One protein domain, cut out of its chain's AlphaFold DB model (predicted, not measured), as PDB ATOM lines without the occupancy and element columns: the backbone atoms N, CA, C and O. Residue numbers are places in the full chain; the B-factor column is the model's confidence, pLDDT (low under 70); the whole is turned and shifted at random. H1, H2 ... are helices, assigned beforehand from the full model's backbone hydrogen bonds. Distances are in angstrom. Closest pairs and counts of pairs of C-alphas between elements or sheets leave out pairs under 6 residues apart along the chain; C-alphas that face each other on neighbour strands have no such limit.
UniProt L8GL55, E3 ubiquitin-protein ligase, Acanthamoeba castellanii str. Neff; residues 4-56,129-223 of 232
ATOM      1  N   ALA A   4      88.494  79.294 325.471       47.09
ATOM      2  CA  ALA A   4      87.435  78.396 325.019       47.09
ATOM      3  C   ALA A   4      86.041  78.818 325.522       47.09
ATOM      4  O   ALA A   4      85.068  78.688 324.783       47.09
ATOM      5  N   GLU A   5      85.937  79.366 326.739       47.91
ATOM      6  CA  GLU A   5      84.675  79.910 327.260       47.91
ATOM      7  C   GLU A   5      84.287  81.192 326.518       47.91
ATOM      8  O   GLU A   5      83.131  81.356 326.140       47.91
ATOM      9  N   GLU A   6      85.257  82.070 326.249       49.72
ATOM     10  CA  GLU A   6      85.050  83.314 325.496       49.72
ATOM     11  C   GLU A   6      84.569  83.044 324.057       49.72
ATOM     12  O   GLU A   6      83.638  83.705 323.595       49.72
ATOM     13  N   SER A   7      85.115  82.009 323.402       49.34
ATOM     14  CA  SER A   7      84.691  81.522 322.077       49.34
ATOM     15  C   SER A   7      83.273  80.935 322.076       49.34
ATOM     16  O   SER A   7      82.489  81.201 321.168       49.34
ATOM     17  N   ALA A   8      82.906  80.152 323.093       46.97
ATOM     18  CA  ALA A   8      81.565  79.566 323.197       46.97
ATOM     19  C   ALA A   8      80.486  80.623 323.511       46.97
ATOM     20  O   ALA A   8      79.350  80.525 323.043       46.97
ATOM     21  N   LEU A   9      80.845  81.659 324.278       53.75
ATOM     22  CA  LEU A   9      80.000  82.829 324.541       53.75
ATOM     23  C   LEU A   9      79.775  83.670 323.276       53.75
ATOM     24  O   LEU A   9      78.658  84.147 323.064       53.75
ATOM     25  N   THR A  10      80.793  83.812 322.419       57.06
ATOM     26  CA  THR A  10      80.648  84.479 321.115       57.06
ATOM     27  C   THR A  10      79.749  83.668 320.184       57.06
ATOM     28  O   THR A  10      78.745  84.205 319.723       57.06
ATOM     29  N   GLU A  11      79.994  82.365 320.008       61.41
ATOM     30  CA  GLU A  11      79.144  81.487 319.178       61.41
ATOM     31  C   GLU A  11      77.670  81.482 319.633       61.41
ATOM     32  O   GLU A  11      76.751  81.570 318.812       61.41
ATOM     33  N   GLY A  12      77.413  81.447 320.946       66.31
ATOM     34  CA  GLY A  12      76.054  81.525 321.494       66.31
ATOM     35  C   GLY A  12      75.359  82.869 321.227       66.31
ATOM     36  O   GLY A  12      74.155  82.910 320.942       66.31
ATOM     37  N   GLY A  13      76.113  83.972 321.274       69.56
ATOM     38  CA  GLY A  13      75.622  85.311 320.943       69.56
ATOM     39  C   GLY A  13      75.235  85.453 319.469       69.56
ATOM     40  O   GLY A  13      74.178  86.008 319.156       69.56
ATOM     41  N   GLU A  14      76.032  84.883 318.564       76.56
ATOM     42  CA  GLU A  14      75.787  84.923 317.117       76.56
ATOM     43  C   GLU A  14      74.540  84.133 316.712       76.56
ATOM     44  O   GLU A  14      73.687  84.640 315.975       76.56
ATOM     45  N   VAL A  15      74.370  82.923 317.256       80.88
ATOM     46  CA  VAL A  15      73.162  82.111 317.031       80.88
ATOM     47  C   VAL A  15      71.917  82.845 317.530       80.88
ATOM     48  O   VAL A  15      70.893  82.885 316.840       80.88
ATOM     49  N   THR A  16      72.000  83.481 318.702       81.88
ATOM     50  CA  THR A  16      70.882  84.253 319.265       81.88
ATOM     51  C   THR A  16      70.534  85.457 318.382       81.88
ATOM     52  O   THR A  16      69.357  85.681 318.090       81.88
ATOM     53  N   MET A  17      71.530  86.188 317.874       81.38
ATOM     54  CA  MET A  17      71.322  87.288 316.922       81.38
ATOM     55  C   MET A  17      70.665  86.826 315.614       81.38
ATOM     56  O   MET A  17      69.769  87.503 315.093       81.38
ATOM     57  N   TYR A  18      71.041  85.655 315.097       82.69
ATOM     58  CA  TYR A  18      70.398  85.077 313.915       82.69
ATOM     59  C   TYR A  18      68.921  84.739 314.166       82.69
ATOM     60  O   TYR A  18      68.057  85.032 313.334       82.69
ATOM     61  N   LEU A  19      68.589  84.187 315.336       84.81
ATOM     62  CA  LEU A  19      67.199  83.916 315.715       84.81
ATOM     63  C   LEU A  19      66.373  85.204 315.817       84.81
ATOM     64  O   LEU A  19      65.274  85.265 315.262       84.81
ATOM     65  N   LEU A  20      66.911  86.251 316.451       85.44
ATOM     66  CA  LEU A  20      66.257  87.564 316.516       85.44
ATOM     67  C   LEU A  20      65.995  88.144 315.119       85.44
ATOM     68  O   LEU A  20      64.917  88.680 314.861       85.44
ATOM     69  N   THR A  21      66.948  87.976 314.203       82.25
ATOM     70  CA  THR A  21      66.816  88.391 312.801       82.25
ATOM     71  C   THR A  21      65.624  87.709 312.118       82.25
ATOM     72  O   THR A  21      64.812  88.363 311.464       82.25
ATOM     73  N   ARG A  22      65.453  86.396 312.317       84.06
ATOM     74  CA  ARG A  22      64.306  85.643 311.773       84.06
ATOM     75  C   ARG A  22      62.982  86.055 312.417       84.06
ATOM     76  O   ARG A  22      61.969  86.110 311.721       84.06
ATOM     77  N   LEU A  23      62.986  86.352 313.716       84.56
ATOM     78  CA  LEU A  23      61.798  86.812 314.439       84.56
ATOM     79  C   LEU A  23      61.322  88.185 313.951       84.56
ATOM     80  O   LEU A  23      60.118  88.365 313.788       84.56
ATOM     81  N   LEU A  24      62.233  89.118 313.652       82.44
ATOM     82  CA  LEU A  24      61.902  90.434 313.078       82.44
ATOM     83  C   LEU A  24      61.092  90.317 311.781       82.44
ATOM     84  O   LEU A  24      60.109  91.035 311.605       82.44
ATOM     85  N   SER A  25      61.457  89.374 310.911       75.00
ATOM     86  CA  SER A  25      60.751  89.132 309.648       75.00
ATOM     87  C   SER A  25      59.319  88.613 309.837       75.00
ATOM     88  O   SER A  25      58.475  88.825 308.970       75.00
ATOM     89  N   ILE A  26      59.031  87.940 310.957       79.31
ATOM     90  CA  ILE A  26      57.717  87.339 311.251       79.31
ATOM     91  C   ILE A  26      56.858  88.279 312.113       79.31
ATOM     92  O   ILE A  26      55.646  88.359 311.935       79.31
ATOM     93  N   ALA A  27      57.474  89.032 313.025       75.50
ATOM     94  CA  ALA A  27      56.805  89.922 313.972       75.50
ATOM     95  C   ALA A  27      56.397  91.285 313.381       75.50
ATOM     96  O   ALA A  27      56.028  92.182 314.137       75.50
ATOM     97  N   SER A  28      56.438  91.449 312.053       68.38
ATOM     98  CA  SER A  28      56.374  92.729 311.321       68.38
ATOM     99  C   SER A  28      55.191  93.648 311.658       68.38
ATOM    100  O   SER A  28      55.239  94.837 311.344       68.38
ATOM    101  N   SER A  29      54.148  93.133 312.314       74.00
ATOM    102  CA  SER A  29      52.931  93.868 312.687       74.00
ATOM    103  C   SER A  29      52.757  94.088 314.199       74.00
ATOM    104  O   SER A  29      51.906  94.877 314.594       74.00
ATOM    105  N   ASN A  30      53.537  93.426 315.066       84.94
ATOM    106  CA  ASN A  30      53.395  93.546 316.522       84.94
ATOM    107  C   ASN A  30      54.510  94.419 317.110       84.94
ATOM    108  O   ASN A  30      55.653  93.988 317.262       84.94
ATOM    109  N   GLU A  31      54.163  95.651 317.468       85.19
ATOM    110  CA  GLU A  31      55.116  96.645 317.969       85.19
ATOM    111  C   GLU A  31      55.806  96.231 319.267       85.19
ATOM    112  O   GLU A  31      57.009  96.440 319.403       85.19
ATOM    113  N   SER A  32      55.080  95.604 320.198       88.38
ATOM    114  CA  SER A  32      55.655  95.144 321.466       88.38
ATOM    115  C   SER A  32      56.718  94.074 321.233       88.38
ATOM    116  O   SER A  32      57.753  94.080 321.896       88.38
ATOM    117  N   VAL A  33      56.475  93.157 320.293       88.38
ATOM    118  CA  VAL A  33      57.440  92.106 319.945       88.38
ATOM    119  C   VAL A  33      58.647  92.714 319.234       88.38
ATOM    120  O   VAL A  33      59.781  92.400 319.585       88.38
ATOM    121  N   ILE A  34      58.426  93.638 318.294       88.44
ATOM    122  CA  ILE A  34      59.514  94.358 317.616       88.44
ATOM    123  C   ILE A  34      60.377  95.104 318.636       88.44
ATOM    124  O   ILE A  34      61.597  94.976 318.607       88.44
ATOM    125  N   GLN A  35      59.771  95.831 319.575       90.12
ATOM    126  CA  GLN A  35      60.500  96.551 320.617       90.12
ATOM    127  C   GLN A  35      61.366  95.611 321.470       90.12
ATOM    128  O   GLN A  35      62.529  95.926 321.722       90.12
ATOM    129  N   GLN A  36      60.838  94.450 321.871       90.31
ATOM    130  CA  GLN A  36      61.599  93.445 322.622       90.31
ATOM    131  C   GLN A  36      62.775  92.893 321.813       90.31
ATOM    132  O   GLN A  36      63.878  92.782 322.347       90.31
ATOM    133  N   ILE A  37      62.573  92.595 320.525       90.38
ATOM    134  CA  ILE A  37      63.642  92.103 319.649       90.38
ATOM    135  C   ILE A  37      64.738  93.160 319.474       90.38
ATOM    136  O   ILE A  37      65.919  92.845 319.607       90.38
ATOM    137  N   LEU A  38      64.363  94.417 319.218       91.06
ATOM    138  CA  LEU A  38      65.314  95.523 319.084       91.06
ATOM    139  C   LEU A  38      66.114  95.728 320.378       91.06
ATOM    140  O   LEU A  38      67.331  95.893 320.331       91.06
ATOM    141  N   GLN A  39      65.458  95.661 321.540       88.50
ATOM    142  CA  GLN A  39      66.123  95.783 322.838       88.50
ATOM    143  C   GLN A  39      67.073  94.609 323.123       88.50
ATOM    144  O   GLN A  39      68.193  94.839 323.582       88.50
ATOM    145  N   ALA A  40      66.665  93.375 322.815       89.25
ATOM    146  CA  ALA A  40      67.524  92.196 322.923       89.25
ATOM    147  C   ALA A  40      68.743  92.300 321.992       89.25
ATOM    148  O   ALA A  40      69.858  92.003 322.413       89.25
ATOM    149  N   GLY A  41      68.546  92.807 320.768       87.88
ATOM    150  CA  GLY A  41      69.621  93.074 319.814       87.88
ATOM    151  C   GLY A  41      70.671  94.039 320.368       87.88
ATOM    152  O   GLY A  41      71.854  93.718 320.349       87.88
ATOM    153  N   VAL A  42      70.259  95.175 320.952       86.00
ATOM    154  CA  VAL A  42      71.195  96.099 321.638       86.00
ATOM    155  C   VAL A  42      71.941  95.391 322.772       86.00
ATOM    156  O   VAL A  42      73.151  95.566 322.914       86.00
ATOM    157  N   GLY A  43      71.233  94.594 323.578       83.69
ATOM    158  CA  GLY A  43      71.821  93.849 324.691       83.69
ATOM    159  C   GLY A  43      72.934  92.900 324.249       83.69
ATOM    160  O   GLY A  43      73.978  92.871 324.892       83.69
ATOM    161  N   LEU A  44      72.741  92.193 323.134       83.44
ATOM    162  CA  LEU A  44      73.741  91.288 322.559       83.44
ATOM    163  C   LEU A  44      74.901  92.040 321.894       83.44
ATOM    164  O   LEU A  44      76.051  91.667 322.094       83.44
ATOM    165  N   MET A  45      74.621  93.120 321.154       82.56
ATOM    166  CA  MET A  45      75.647  93.911 320.454       82.56
ATOM    167  C   MET A  45      76.617  94.628 321.400       82.56
ATOM    168  O   MET A  45      77.767  94.859 321.037       82.56
ATOM    169  N   PHE A  46      76.142  95.027 322.582       80.44
ATOM    170  CA  PHE A  46      76.891  95.897 323.494       80.44
ATOM    171  C   PHE A  46      76.962  95.355 324.925       80.44
ATOM    172  O   PHE A  46      77.266  96.108 325.845       80.44
ATOM    173  N   ASN A  47      76.639  94.074 325.133       73.44
ATOM    174  CA  ASN A  47      76.663  93.384 326.429       73.44
ATOM    175  C   ASN A  47      76.025  94.191 327.585       73.44
ATOM    176  O   ASN A  47      76.562  94.283 328.688       73.44
ATOM    177  N   GLY A  48      74.901  94.862 327.307       67.94
ATOM    178  CA  GLY A  48      74.184  95.695 328.283       67.94
ATOM    179  C   GLY A  48      74.866  97.014 328.687       67.94
ATOM    180  O   GLY A  48      74.373  97.678 329.600       67.94
ATOM    181  N   GLN A  49      75.956  97.427 328.031       65.81
ATOM    182  CA  GLN A  49      76.608  98.713 328.301       65.81
ATOM    183  C   GLN A  49      75.671  99.900 327.984       65.81
ATOM    184  O   GLN A  49      74.888  99.846 327.029       65.81
ATOM    185  N   PRO A  50      75.725 101.000 328.758       63.84
ATOM    186  CA  PRO A  50      74.985 102.212 328.437       63.84
ATOM    187  C   PRO A  50      75.656 102.982 327.278       63.84
ATOM    188  O   PRO A  50      76.883 102.996 327.165       63.84
ATOM    189  N   PRO A  51      74.889 103.681 326.422       59.09
ATOM    190  CA  PRO A  51      75.476 104.555 325.414       59.09
ATOM    191  C   PRO A  51      76.060 105.813 326.046       59.09
ATOM    192  O   PRO A  51      75.506 106.352 327.003       59.09
ATOM    193  N   GLY A  52      77.142 106.317 325.455       51.84
ATOM    194  CA  GLY A  52      77.829 107.525 325.919       51.84
ATOM    195  C   GLY A  52      79.178 107.284 326.600       51.84
ATOM    196  O   GLY A  52      79.894 108.252 326.832       51.84
ATOM    197  N   GLU A  53      79.579 106.031 326.837       48.53
ATOM    198  CA  GLU A  53      80.954 105.691 327.259       48.53
ATOM    199  C   GLU A  53      81.869 105.284 326.092       48.53
ATOM    200  O   GLU A  53      83.092 105.225 326.239       48.53
ATOM    201  N   ALA A  54      81.298 105.064 324.907       49.44
ATOM    202  CA  ALA A  54      82.050 104.778 323.698       49.44
ATOM    203  C   ALA A  54      82.640 106.067 323.114       49.44
ATOM    204  O   ALA A  54      81.951 106.888 322.495       49.44
ATOM    205  N   LYS A  55      83.940 106.258 323.342       50.84
ATOM    206  CA  LYS A  55      84.712 107.321 322.700       50.84
ATOM    207  C   LYS A  55      84.809 107.008 321.210       50.84
ATOM    208  O   LYS A  55      84.896 105.853 320.810       50.84
ATOM    209  N   SER A  56      84.761 108.044 320.381       55.88
ATOM    210  CA  SER A  56      85.036 107.898 318.957       55.88
ATOM    211  C   SER A  56      86.402 107.255 318.746       55.88
ATOM    212  O   SER A  56      87.361 107.657 319.406       55.88
ATOM    213  N   ALA A 129      84.066  98.848 324.969       47.06
ATOM    214  CA  ALA A 129      82.866  98.616 324.168       47.06
ATOM    215  C   ALA A 129      83.135  98.165 322.713       47.06
ATOM    216  O   ALA A 129      82.293  97.488 322.132       47.06
ATOM    217  N   GLU A 130      84.283  98.503 322.112       51.34
ATOM    218  CA  GLU A 130      84.615  98.086 320.737       51.34
ATOM    219  C   GLU A 130      85.162  96.647 320.665       51.34
ATOM    220  O   GLU A 130      85.106  96.042 319.601       51.34
ATOM    221  N   GLN A 131      85.620  96.058 321.780       53.31
ATOM    222  CA  GLN A 131      86.258  94.729 321.780       53.31
ATOM    223  C   GLN A 131      85.274  93.560 321.603       53.31
ATOM    224  O   GLN A 131      85.676  92.505 321.129       53.31
ATOM    225  N   ASN A 132      83.987  93.754 321.922       59.56
ATOM    226  CA  ASN A 132      82.948  92.717 321.808       59.56
ATOM    227  C   ASN A 132      81.959  92.962 320.657       59.56
ATOM    228  O   ASN A 132      81.008  92.204 320.472       59.56
ATOM    229  N   PHE A 133      82.149  94.036 319.891       75.75
ATOM    230  CA  PHE A 133      81.270  94.382 318.785       75.75
ATOM    231  C   PHE A 133      81.645  93.561 317.544       75.75
ATOM    232  O   PHE A 133      82.655  93.849 316.907       75.75
ATOM    233  N   ASN A 134      80.831  92.564 317.177       82.62
ATOM    234  CA  ASN A 134      81.002  91.817 315.924       82.62
ATOM    235  C   ASN A 134      80.347  92.592 314.753       82.62
ATOM    236  O   ASN A 134      79.111  92.662 314.693       82.62
ATOM    237  N   PRO A 135      81.125  93.162 313.807       82.94
ATOM    238  CA  PRO A 135      80.579  93.971 312.718       82.94
ATOM    239  C   PRO A 135      79.742  93.164 311.722       82.94
ATOM    240  O   PRO A 135      78.717  93.657 311.257       82.94
ATOM    241  N   GLU A 136      80.151  91.932 311.415       83.81
ATOM    242  CA  GLU A 136      79.519  91.083 310.401       83.81
ATOM    243  C   GLU A 136      78.118  90.656 310.849       83.81
ATOM    244  O   GLU A 136      77.129  90.871 310.145       83.81
ATOM    245  N   VAL A 137      78.015  90.141 312.075       84.06
ATOM    246  CA  VAL A 137      76.742  89.694 312.661       84.06
ATOM    247  C   VAL A 137      75.819  90.880 312.932       84.06
ATOM    248  O   VAL A 137      74.614  90.808 312.671       84.06
ATOM    249  N   THR A 138      76.379  92.006 313.382       87.06
ATOM    250  CA  THR A 138      75.610  93.243 313.550       87.06
ATOM    251  C   THR A 138      75.033  93.716 312.221       87.06
ATOM    252  O   THR A 138      73.854  94.067 312.166       87.06
ATOM    253  N   LYS A 139      75.822  93.699 311.139       85.75
ATOM    254  CA  LYS A 139      75.367  94.139 309.817       85.75
ATOM    255  C   LYS A 139      74.144  93.351 309.352       85.75
ATOM    256  O   LYS A 139      73.166  93.964 308.936       85.75
ATOM    257  N   VAL A 140      74.160  92.024 309.484       87.00
ATOM    258  CA  VAL A 140      73.032  91.160 309.083       87.00
ATOM    259  C   VAL A 140      71.740  91.555 309.801       87.00
ATOM    260  O   VAL A 140      70.685  91.658 309.170       87.00
ATOM    261  N   PHE A 141      71.808  91.810 311.109       89.06
ATOM    262  CA  PHE A 141      70.645  92.258 311.873       89.06
ATOM    263  C   PHE A 141      70.177  93.651 311.437       89.06
ATOM    264  O   PHE A 141      68.980  93.869 311.240       89.06
ATOM    265  N   LEU A 142      71.113  94.586 311.245       88.62
ATOM    266  CA  LEU A 142      70.804  95.942 310.795       88.62
ATOM    267  C   LEU A 142      70.169  95.964 309.402       88.62
ATOM    268  O   LEU A 142      69.211  96.708 309.209       88.62
ATOM    269  N   ASP A 143      70.618  95.118 308.473       85.81
ATOM    270  CA  ASP A 143      70.003  94.975 307.149       85.81
ATOM    271  C   ASP A 143      68.509  94.598 307.284       85.81
ATOM    272  O   ASP A 143      67.651  95.179 306.621       85.81
ATOM    273  N   HIS A 144      68.143  93.706 308.211       87.69
ATOM    274  CA  HIS A 144      66.736  93.340 308.435       87.69
ATOM    275  C   HIS A 144      65.922  94.458 309.097       87.69
ATOM    276  O   HIS A 144      64.764  94.681 308.732       87.69
ATOM    277  N   VAL A 145      66.518  95.188 310.043       89.25
ATOM    278  CA  VAL A 145      65.885  96.362 310.662       89.25
ATOM    279  C   VAL A 145      65.622  97.454 309.620       89.25
ATOM    280  O   VAL A 145      64.531  98.029 309.596       89.25
ATOM    281  N   LEU A 146      66.584  97.713 308.729       84.88
ATOM    282  CA  LEU A 146      66.436  98.661 307.623       84.88
ATOM    283  C   LEU A 146      65.378  98.199 306.615       84.88
ATOM    284  O   LEU A 146      64.598  99.022 306.141       84.88
ATOM    285  N   GLY A 147      65.268  96.895 306.355       82.38
ATOM    286  CA  GLY A 147      64.193  96.340 305.528       82.38
ATOM    287  C   GLY A 147      62.811  96.530 306.119       82.38
ATOM    288  O   GLY A 147      61.905  96.982 305.417       82.38
ATOM    289  N   LEU A 148      62.655  96.281 307.419       84.75
ATOM    290  CA  LEU A 148      61.401  96.551 308.116       84.75
ATOM    291  C   LEU A 148      61.046  98.046 308.074       84.75
ATOM    292  O   LEU A 148      59.887  98.394 307.833       84.75
ATOM    293  N   LEU A 149      62.037  98.926 308.266       83.38
ATOM    294  CA  LEU A 149      61.855 100.372 308.137       83.38
ATOM    295  C   LEU A 149      61.389 100.745 306.727       83.38
ATOM    296  O   LEU A 149      60.405 101.468 306.591       83.38
ATOM    297  N   HIS A 150      62.059 100.236 305.692       78.81
ATOM    298  CA  HIS A 150      61.717 100.494 304.296       78.81
ATOM    299  C   HIS A 150      60.286 100.043 303.975       78.81
ATOM    300  O   HIS A 150      59.505 100.826 303.437       78.81
ATOM    301  N   THR A 151      59.897  98.824 304.355       79.75
ATOM    302  CA  THR A 151      58.532  98.321 304.137       79.75
ATOM    303  C   THR A 151      57.482  99.224 304.785       79.75
ATOM    304  O   THR A 151      56.518  99.607 304.124       79.75
ATOM    305  N   ARG A 152      57.684  99.625 306.046       80.81
ATOM    306  CA  ARG A 152      56.741 100.502 306.763       80.81
ATOM    307  C   ARG A 152      56.693 101.915 306.185       80.81
ATOM    308  O   ARG A 152      55.619 102.497 306.080       80.81
ATOM    309  N   MET A 153      57.838 102.446 305.764       76.81
ATOM    310  CA  MET A 153      57.935 103.725 305.055       76.81
ATOM    311  C   MET A 153      57.146 103.715 303.743       76.81
ATOM    312  O   MET A 153      56.417 104.660 303.457       76.81
ATOM    313  N   VAL A 154      57.256 102.643 302.953       74.94
ATOM    314  CA  VAL A 154      56.498 102.496 301.704       74.94
ATOM    315  C   VAL A 154      54.994 102.415 301.978       74.94
ATOM    316  O   VAL A 154      54.230 103.091 301.290       74.94
ATOM    317  N   SER A 155      54.559 101.652 302.987       78.00
ATOM    318  CA  SER A 155      53.145 101.609 303.399       78.00
ATOM    319  C   SER A 155      52.630 102.977 303.861       78.00
ATOM    320  O   SER A 155      51.548 103.386 303.445       78.00
ATOM    321  N   TYR A 156      53.428 103.736 304.624       74.94
ATOM    322  CA  TYR A 156      53.102 105.118 305.001       74.94
ATOM    323  C   TYR A 156      52.872 106.008 303.775       74.94
ATOM    324  O   TYR A 156      51.857 106.696 303.689       74.94
ATOM    325  N   LEU A 157      53.786 105.975 302.797       69.38
ATOM    326  CA  LEU A 157      53.675 106.787 301.579       69.38
ATOM    327  C   LEU A 157      52.474 106.390 300.712       69.38
ATOM    328  O   LEU A 157      51.913 107.230 300.013       69.38
ATOM    329  N   LYS A 158      52.058 105.124 300.775       76.69
ATOM    330  CA  LYS A 158      50.839 104.624 300.126       76.69
ATOM    331  C   LYS A 158      49.553 104.953 300.895       76.69
ATOM    332  O   LYS A 158      48.486 104.544 300.447       76.69
ATOM    333  N   GLN A 159      49.640 105.695 302.004       70.50
ATOM    334  CA  GLN A 159      48.521 106.009 302.903       70.50
ATOM    335  C   GLN A 159      47.836 104.758 303.479       70.50
ATOM    336  O   GLN A 159      46.637 104.755 303.749       70.50
ATOM    337  N   GLU A 160      48.592 103.678 303.677       66.12
ATOM    338  CA  GLU A 160      48.105 102.481 304.362       66.12
ATOM    339  C   GLU A 160      48.169 102.696 305.889       66.12
ATOM    340  O   GLU A 160      49.117 103.298 306.391       66.12
ATOM    341  N   GLU A 161      47.200 102.179 306.659       58.88
ATOM    342  CA  GLU A 161      47.106 102.372 308.126       58.88
ATOM    343  C   GLU A 161      48.282 101.770 308.933       58.88
ATOM    344  O   GLU A 161      48.400 101.987 310.139       58.88
ATOM    345  N   ASN A 162      49.191 101.028 308.296       62.53
ATOM    346  CA  ASN A 162      50.272 100.296 308.964       62.53
ATOM    347  C   ASN A 162      51.552 101.135 309.145       62.53
ATOM    348  O   ASN A 162      52.645 100.760 308.715       62.53
ATOM    349  N   VAL A 163      51.406 102.300 309.773       66.94
ATOM    350  CA  VAL A 163      52.496 103.269 310.031       66.94
ATOM    351  C   VAL A 163      53.105 103.130 311.429       66.94
ATOM    352  O   VAL A 163      54.069 103.815 311.790       66.94
ATOM    353  N   ALA A 164      52.523 102.235 312.221       72.12
ATOM    354  CA  ALA A 164      52.884 101.958 313.595       72.12
ATOM    355  C   ALA A 164      54.364 101.517 313.676       72.12
ATOM    356  O   ALA A 164      54.870 100.777 312.832       72.12
ATOM    357  N   GLY A 165      55.099 102.026 314.664       76.94
ATOM    358  CA  GLY A 165      56.458 101.607 314.995       76.94
ATOM    359  C   GLY A 165      57.580 102.044 314.046       76.94
ATOM    360  O   GLY A 165      58.714 101.610 314.247       76.94
ATOM    361  N   ILE A 166      57.332 102.930 313.070       79.44
ATOM    362  CA  ILE A 166      58.421 103.634 312.356       79.44
ATOM    363  C   ILE A 166      59.322 104.362 313.370       79.44
ATOM    364  O   ILE A 166      60.541 104.199 313.356       79.44
ATOM    365  N   GLY A 167      58.722 105.092 314.317       79.81
ATOM    366  CA  GLY A 167      59.459 105.800 315.372       79.81
ATOM    367  C   GLY A 167      60.286 104.877 316.278       79.81
ATOM    368  O   GLY A 167      61.396 105.241 316.665       79.81
ATOM    369  N   LEU A 168      59.801 103.660 316.561       84.25
ATOM    370  CA  LEU A 168      60.546 102.658 317.339       84.25
ATOM    371  C   LEU A 168      61.839 102.253 316.625       84.25
ATOM    372  O   LEU A 168      62.906 102.224 317.239       84.25
ATOM    373  N   ILE A 169      61.751 101.993 315.319       85.81
ATOM    374  CA  ILE A 169      62.899 101.579 314.509       85.81
ATOM    375  C   ILE A 169      63.918 102.721 314.389       85.81
ATOM    376  O   ILE A 169      65.114 102.501 314.577       85.81
ATOM    377  N   LEU A 170      63.461 103.956 314.155       82.62
ATOM    378  CA  LEU A 170      64.348 105.125 314.084       82.62
ATOM    379  C   LEU A 170      65.041 105.405 315.426       82.62
ATOM    380  O   LEU A 170      66.235 105.711 315.456       82.62
ATOM    381  N   THR A 171      64.322 105.234 316.540       83.50
ATOM    382  CA  THR A 171      64.888 105.348 317.893       83.50
ATOM    383  C   THR A 171      65.968 104.295 318.128       83.50
ATOM    384  O   THR A 171      67.041 104.622 318.636       83.50
ATOM    385  N   PHE A 172      65.728 103.044 317.723       89.31
ATOM    386  CA  PHE A 172      66.733 101.984 317.793       89.31
ATOM    387  C   PHE A 172      67.979 102.318 316.964       89.31
ATOM    388  O   PHE A 172      69.092 102.194 317.471       89.31
ATOM    389  N   ILE A 173      67.820 102.797 315.728       85.69
ATOM    390  CA  ILE A 173      68.964 103.160 314.878       85.69
ATOM    391  C   ILE A 173      69.788 104.280 315.525       85.69
ATOM    392  O   ILE A 173      71.008 104.154 315.651       85.69
ATOM    393  N   SER A 174      69.131 105.337 316.013       80.94
ATOM    394  CA  SER A 174      69.800 106.417 316.751       80.94
ATOM    395  C   SER A 174      70.552 105.883 317.978       80.94
ATOM    396  O   SER A 174      71.715 106.229 318.206       80.94
ATOM    397  N   LYS A 175      69.932 104.956 318.722       84.19
ATOM    398  CA  LYS A 175      70.539 104.286 319.875       84.19
ATOM    399  C   LYS A 175      71.796 103.512 319.480       84.19
ATOM    400  O   LYS A 175      72.830 103.757 320.090       84.19
ATOM    401  N   VAL A 176      71.755 102.658 318.456       84.19
ATOM    402  CA  VAL A 176      72.934 101.916 317.958       84.19
ATOM    403  C   VAL A 176      74.053 102.877 317.554       84.19
ATOM    404  O   VAL A 176      75.198 102.715 317.970       84.19
ATOM    405  N   CYS A 177      73.735 103.949 316.827       81.06
ATOM    406  CA  CYS A 177      74.724 104.956 316.440       81.06
ATOM    407  C   CYS A 177      75.287 105.762 317.623       81.06
ATOM    408  O   CYS A 177      76.339 106.390 317.492       81.06
ATOM    409  N   SER A 178      74.627 105.778 318.780       76.88
ATOM    410  CA  SER A 178      75.151 106.439 319.983       76.88
ATOM    411  C   SER A 178      76.251 105.637 320.699       76.88
ATOM    412  O   SER A 178      76.960 106.204 321.526       76.88
ATOM    413  N   PHE A 179      76.457 104.364 320.331       76.88
ATOM    414  CA  PHE A 179      77.496 103.479 320.882       76.88
ATOM    415  C   PHE A 179      78.890 103.642 320.256       76.88
ATOM    416  O   PHE A 179      79.770 102.839 320.526       76.88
ATOM    417  N   GLY A 180      79.131 104.669 319.440       72.62
ATOM    418  CA  GLY A 180      80.477 104.990 318.950       72.62
ATOM    419  C   GLY A 180      80.661 104.788 317.449       72.62
ATOM    420  O   GLY A 180      79.695 104.701 316.693       72.62
ATOM    421  N   ASP A 181      81.910 104.801 316.986       70.56
ATOM    422  CA  ASP A 181      82.192 104.874 315.548       70.56
ATOM    423  C   ASP A 181      82.114 103.517 314.847       70.56
ATOM    424  O   ASP A 181      81.636 103.471 313.715       70.56
ATOM    425  N   ALA A 182      82.504 102.421 315.504       74.56
ATOM    426  CA  ALA A 182      82.317 101.075 314.961       74.56
ATOM    427  C   ALA A 182      80.848 100.780 314.570       74.56
ATOM    428  O   ALA A 182      80.603 100.534 313.385       74.56
ATOM    429  N   PRO A 183      79.842 100.911 315.463       79.94
ATOM    430  CA  PRO A 183      78.444 100.685 315.089       79.94
ATOM    431  C   PRO A 183      77.909 101.706 314.078       79.94
ATOM    432  O   PRO A 183      77.071 101.360 313.246       79.94
ATOM    433  N   ARG A 184      78.410 102.952 314.076       79.12
ATOM    434  CA  ARG A 184      78.066 103.935 313.030       79.12
ATOM    435  C   ARG A 184      78.572 103.531 311.653       79.12
ATOM    436  O   ARG A 184      77.841 103.718 310.686       79.12
ATOM    437  N   ARG A 185      79.797 103.003 311.552       75.12
ATOM    438  CA  ARG A 185      80.367 102.531 310.280       75.12
ATOM    439  C   ARG A 185      79.548 101.376 309.717       75.12
ATOM    440  O   ARG A 185      79.152 101.446 308.560       75.12
ATOM    441  N   VAL A 186      79.220 100.385 310.549       83.62
ATOM    442  CA  VAL A 186      78.392  99.243 310.131       83.62
ATOM    443  C   VAL A 186      76.989  99.689 309.729       83.62
ATOM    444  O   VAL A 186      76.486  99.259 308.696       83.62
ATOM    445  N   MET A 187      76.370 100.599 310.491       84.62
ATOM    446  CA  MET A 187      75.087 101.191 310.104       84.62
ATOM    447  C   MET A 187      75.185 101.890 308.745       84.62
ATOM    448  O   MET A 187      74.361 101.637 307.875       84.62
ATOM    449  N   ALA A 188      76.193 102.739 308.527       76.56
ATOM    450  CA  ALA A 188      76.374 103.433 307.252       76.56
ATOM    451  C   ALA A 188      76.552 102.450 306.084       76.56
ATOM    452  O   ALA A 188      75.946 102.635 305.031       76.56
ATOM    453  N   GLU A 189      77.324 101.383 306.273       78.38
ATOM    454  CA  GLU A 189      77.505 100.327 305.275       78.38
ATOM    455  C   GLU A 189      76.201  99.571 304.972       78.38
ATOM    456  O   GLU A 189      75.867  99.364 303.802       78.38
ATOM    457  N   ALA A 190      75.435  99.201 306.004       82.00
ATOM    458  CA  ALA A 190      74.119  98.578 305.861       82.00
ATOM    459  C   ALA A 190      73.155  99.484 305.074       82.00
ATOM    460  O   ALA A 190      72.501  99.042 304.131       82.00
ATOM    461  N   MET A 191      73.140 100.785 305.380       77.38
ATOM    462  CA  MET A 191      72.319 101.768 304.667       77.38
ATOM    463  C   MET A 191      72.728 101.948 303.202       77.38
ATOM    464  O   MET A 191      71.857 102.050 302.339       77.38
ATOM    465  N   LEU A 192      74.031 101.973 302.905       70.94
ATOM    466  CA  LEU A 192      74.540 102.049 301.531       70.94
ATOM    467  C   LEU A 192      74.209 100.784 300.729       70.94
ATOM    468  O   LEU A 192      73.888 100.874 299.546       70.94
ATOM    469  N   SER A 193      74.252  99.621 301.382       69.25
ATOM    470  CA  SER A 193      73.916  98.325 300.776       69.25
ATOM    471  C   SER A 193      72.422  98.173 300.486       69.25
ATOM    472  O   SER A 193      72.048  97.377 299.628       69.25
ATOM    473  N   PHE A 194      71.566  98.921 301.188       65.38
ATOM    474  CA  PHE A 194      70.117  98.763 301.107       65.38
ATOM    475  C   PHE A 194      69.511  99.248 299.778       65.38
ATOM    476  O   PHE A 194      68.458  98.758 299.380       65.38
ATOM    477  N   GLY A 195      70.182 100.166 299.067       55.22
ATOM    478  CA  GLY A 195      69.634 100.829 297.878       55.22
ATOM    479  C   GLY A 195      68.421 101.714 298.222       55.22
ATOM    480  O   GLY A 195      67.632 101.404 299.102       55.22
ATOM    481  N   ASN A 196      68.256 102.856 297.554       53.31
ATOM    482  CA  ASN A 196      67.085 103.748 297.699       53.31
ATOM    483  C   ASN A 196      66.947 104.544 299.020       53.31
ATOM    484  O   ASN A 196      65.891 105.129 299.270       53.31
ATOM    485  N   ALA A 197      67.997 104.680 299.841       53.59
ATOM    486  CA  ALA A 197      67.982 105.638 300.962       53.59
ATOM    487  C   ALA A 197      67.662 107.074 300.485       53.59
ATOM    488  O   ALA A 197      66.943 107.818 301.150       53.59
ATOM    489  N   ASP A 198      68.137 107.427 299.288       54.56
ATOM    490  CA  ASP A 198      67.856 108.698 298.621       54.56
ATOM    491  C   ASP A 198      66.364 108.900 298.308       54.56
ATOM    492  O   ASP A 198      65.889 110.030 298.386       54.56
ATOM    493  N   ASP A 199      65.612 107.839 298.008       56.34
ATOM    494  CA  ASP A 199      64.182 107.929 297.681       56.34
ATOM    495  C   ASP A 199      63.339 108.180 298.937       56.34
ATOM    496  O   ASP A 199      62.407 108.985 298.917       56.34
ATOM    497  N   ILE A 200      63.725 107.568 300.065       53.34
ATOM    498  CA  ILE A 200      63.137 107.840 301.386       53.34
ATOM    499  C   ILE A 200      63.420 109.287 301.820       53.34
ATOM    500  O   ILE A 200      62.528 109.970 302.327       53.34
ATOM    501  N   LEU A 201      64.650 109.772 301.610       57.12
ATOM    502  CA  LEU A 201      65.063 111.129 301.987       57.12
ATOM    503  C   LEU A 201      64.420 112.223 301.114       57.12
ATOM    504  O   LEU A 201      64.249 113.352 301.583       57.12
ATOM    505  N   LYS A 202      64.079 111.912 299.857       60.50
ATOM    506  CA  LYS A 202      63.536 112.862 298.868       60.50
ATOM    507  C   LYS A 202      62.004 112.842 298.745       60.50
ATOM    508  O   LYS A 202      61.472 113.592 297.928       60.50
ATOM    509  N   ALA A 203      61.288 112.029 299.525       56.81
ATOM    510  CA  ALA A 203      59.828 111.938 299.447       56.81
ATOM    511  C   ALA A 203      59.131 113.282 299.805       56.81
ATOM    512  O   ALA A 203      59.493 113.900 300.813       56.81
ATOM    513  N   PRO A 204      58.139 113.740 299.008       52.16
ATOM    514  CA  PRO A 204      57.535 115.071 299.138       52.16
ATOM    515  C   PRO A 204      56.654 115.248 300.390       52.16
ATOM    516  O   PRO A 204      56.695 116.318 300.987       52.16
ATOM    517  N   ASP A 205      55.952 114.198 300.837       58.56
ATOM    518  CA  ASP A 205      55.112 114.182 302.050       58.56
ATOM    519  C   ASP A 205      55.703 113.249 303.119       58.56
ATOM    520  O   ASP A 205      55.133 112.227 303.511       58.56
ATOM    521  N   ARG A 206      56.918 113.568 303.564       58.06
ATOM    522  CA  ARG A 206      57.614 112.786 304.595       58.06
ATOM    523  C   ARG A 206      56.922 112.916 305.964       58.06
ATOM    524  O   ARG A 206      56.503 114.014 306.329       58.06
ATOM    525  N   PRO A 207      56.836 111.835 306.765       56.12
ATOM    526  CA  PRO A 207      56.303 111.938 308.118       56.12
ATOM    527  C   PRO A 207      57.148 112.900 308.963       56.12
ATOM    528  O   PRO A 207      58.378 112.852 308.910       56.12
ATOM    529  N   SER A 208      56.511 113.711 309.812       57.28
ATOM    530  CA  SER A 208      57.207 114.615 310.749       57.28
ATOM    531  C   SER A 208      58.188 113.872 311.667       57.28
ATOM    532  O   SER A 208      59.238 114.404 312.022       57.28
ATOM    533  N   VAL A 209      57.899 112.602 311.982       51.09
ATOM    534  CA  VAL A 209      58.797 111.719 312.743       51.09
ATOM    535  C   VAL A 209      60.122 111.475 312.015       51.09
ATOM    536  O   VAL A 209      61.156 111.328 312.659       51.09
ATOM    537  N   LEU A 210      60.122 111.479 310.677       52.16
ATOM    538  CA  LEU A 210      61.338 111.347 309.885       52.16
ATOM    539  C   LEU A 210      62.180 112.619 309.960       52.16
ATOM    540  O   LEU A 210      63.395 112.514 309.993       52.16
ATOM    541  N   GLU A 211      61.582 113.810 310.040       56.28
ATOM    542  CA  GLU A 211      62.334 115.075 310.009       56.28
ATOM    543  C   GLU A 211      63.342 115.208 311.155       56.28
ATOM    544  O   GLU A 211      64.466 115.665 310.933       56.28
ATOM    545  N   HIS A 212      62.984 114.737 312.355       56.47
ATOM    546  CA  HIS A 212      63.892 114.737 313.503       56.47
ATOM    547  C   HIS A 212      65.084 113.792 313.295       56.47
ATOM    548  O   HIS A 212      66.217 114.128 313.633       56.47
ATOM    549  N   HIS A 213      64.847 112.634 312.677       53.41
ATOM    550  CA  HIS A 213      65.871 111.613 312.477       53.41
ATOM    551  C   HIS A 213      66.685 111.817 311.186       53.41
ATOM    552  O   HIS A 213      67.864 111.471 311.157       53.41
ATOM    553  N   ILE A 214      66.125 112.434 310.139       55.28
ATOM    554  CA  ILE A 214      66.775 112.692 308.839       55.28
ATOM    555  C   ILE A 214      68.055 113.506 309.010       55.28
ATOM    556  O   ILE A 214      69.037 113.228 308.325       55.28
ATOM    557  N   SER A 215      68.075 114.504 309.902       55.59
ATOM    558  CA  SER A 215      69.287 115.295 310.161       55.59
ATOM    559  C   SER A 215      70.431 114.401 310.640       55.59
ATOM    560  O   SER A 215      71.554 114.514 310.149       55.59
ATOM    561  N   ASP A 216      70.136 113.464 311.537       54.84
ATOM    562  CA  ASP A 216      71.117 112.538 312.095       54.84
ATOM    563  C   ASP A 216      71.508 111.457 311.088       54.84
ATOM    564  O   ASP A 216      72.698 111.209 310.903       54.84
ATOM    565  N   PHE A 217      70.553 110.912 310.334       57.25
ATOM    566  CA  PHE A 217      70.818 110.002 309.214       57.25
ATOM    567  C   PHE A 217      71.679 110.643 308.124       57.25
ATOM    568  O   PHE A 217      72.640 110.047 307.646       57.25
ATOM    569  N   THR A 218      71.395 111.893 307.769       55.41
ATOM    570  CA  THR A 218      72.163 112.647 306.774       55.41
ATOM    571  C   THR A 218      73.570 112.961 307.286       55.41
ATOM    572  O   THR A 218      74.522 112.889 306.513       55.41
ATOM    573  N   LYS A 219      73.737 113.287 308.577       57.62
ATOM    574  CA  LYS A 219      75.062 113.458 309.207       57.62
ATOM    575  C   LYS A 219      75.848 112.145 309.264       57.62
ATOM    576  O   LYS A 219      77.064 112.173 309.102       57.62
ATOM    577  N   LEU A 220      75.170 111.016 309.484       51.84
ATOM    578  CA  LEU A 220      75.776 109.682 309.465       51.84
ATOM    579  C   LEU A 220      76.264 109.318 308.056       51.84
ATOM    580  O   LEU A 220      77.427 108.953 307.900       51.84
ATOM    581  N   LEU A 221      75.428 109.506 307.029       50.12
ATOM    582  CA  LEU A 221      75.776 109.237 305.625       50.12
ATOM    583  C   LEU A 221      76.849 110.183 305.074       50.12
ATOM    584  O   LEU A 221      77.698 109.771 304.287       50.12
ATOM    585  N   LYS A 222      76.849 111.455 305.489       49.25
ATOM    586  CA  LYS A 222      77.868 112.430 305.065       49.25
ATOM    587  C   LYS A 222      79.220 112.223 305.755       49.25
ATOM    588  O   LYS A 222      80.180 112.913 305.401       49.25
ATOM    589  N   GLY A 223      79.300 111.305 306.726       45.03
ATOM    590  CA  GLY A 223      80.367 111.285 307.715       45.03
ATOM    591  C   GLY A 223      80.354 112.589 308.511       45.03
ATOM    592  O   GLY A 223      79.836 113.618 308.068       45.03
TER     593      GLY A 223
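This is residues 4 to 56 and 129 to 223 of the 232 residues of the protein "E3 ubiquitin-protein ligase" of Acanthamoeba castellanii str. Neff (UniProt L8GL55). Two helical hairpins, H1 with H2 and H3 with H4, lie side by side as a four-helix bundle that runs up and down, and residues 4 to 9 of H1 stick out at one end. H7 packs on H4 and makes a row H2, H4, H7, while H5 turns a corner after H4 and slants across H3; the short H6 lies near H3 and H7. The printed part has 148 residues with seven named helices, H1 to H7 in chain order, and no named strand: the class is all helix. The whole is compact, with a radius of gyration of the C-alphas of 15.4 A, and its outline is elongated, 53 by 33 by 25 A.

H1, residues 4 to 26, and H2, residues 31 to 46, form a helical hairpin at a shallow tilt of 23 degrees; their closest C-alphas, of Leu 20 and Ile 37, are 6.1 A apart. H3, residues 135 to 157, touches H1 and runs the same way at a shallow tilt of 13 degrees, closest at the C-alphas of Thr 21 and Phe 141, 5.5 A. H4, residues 166 to 177, forms a helical hairpin with H3; the closest C-alphas, of Leu 149 and Ile 166, are 6.3 A apart. H4 also touches H2, which does so with residues 35 to 42 alone; the closest C-alphas, of Leu 38 and Phe 172, are 6.7 A apart. H5, residues 181 to 193, touches H4 only at the corner, with the C-alphas of Cys 177 and Arg 184 4.9 A apart. H5 touches H3 at a steep tilt of 53 degrees, closest at the C-alphas of Asp 143 and Ala 190, 5.6 A. H6, residues 197 to 201, is close to H3 but not clearly touching it, with the C-alphas of Met 153 and Ile 200 closest, 7.6 A apart. H7, residues 208 to 221, touches H4 at a shallow tilt of 27 degrees, closest at the C-alphas of Gly 167 and Val 209, 6.5 A. H1 and H7 are apart. Every O i to N i+4 pair is within hydrogen-bond range in H2, H3, H4, H5 and H6, against 17 of 19 in H1 and 6 of 10 in H7.

H1 begins at C-alpha 4 (87.435, 78.396, 325.019) and is 34.0 A long. H2 measures 22.5 A, H3 31.8 A, H4 16.9 A and H5 18.2 A. H7, 20.0 A long, ends at C-alpha 221 (75.776, 109.237, 305.625).

The two C-alphas farthest apart, of Ala 4 and Pro 204, are 53.9 A apart. Residues 57 to 128 are not printed, and C-alphas 56 and 129 are 10.9 A apart across this cut. Of the links that are printed whole, no link is long. The mean pLDDT of the printed part is 71.6; residues under 70 include 4 to 13, 48 to 56 and 193 to 223.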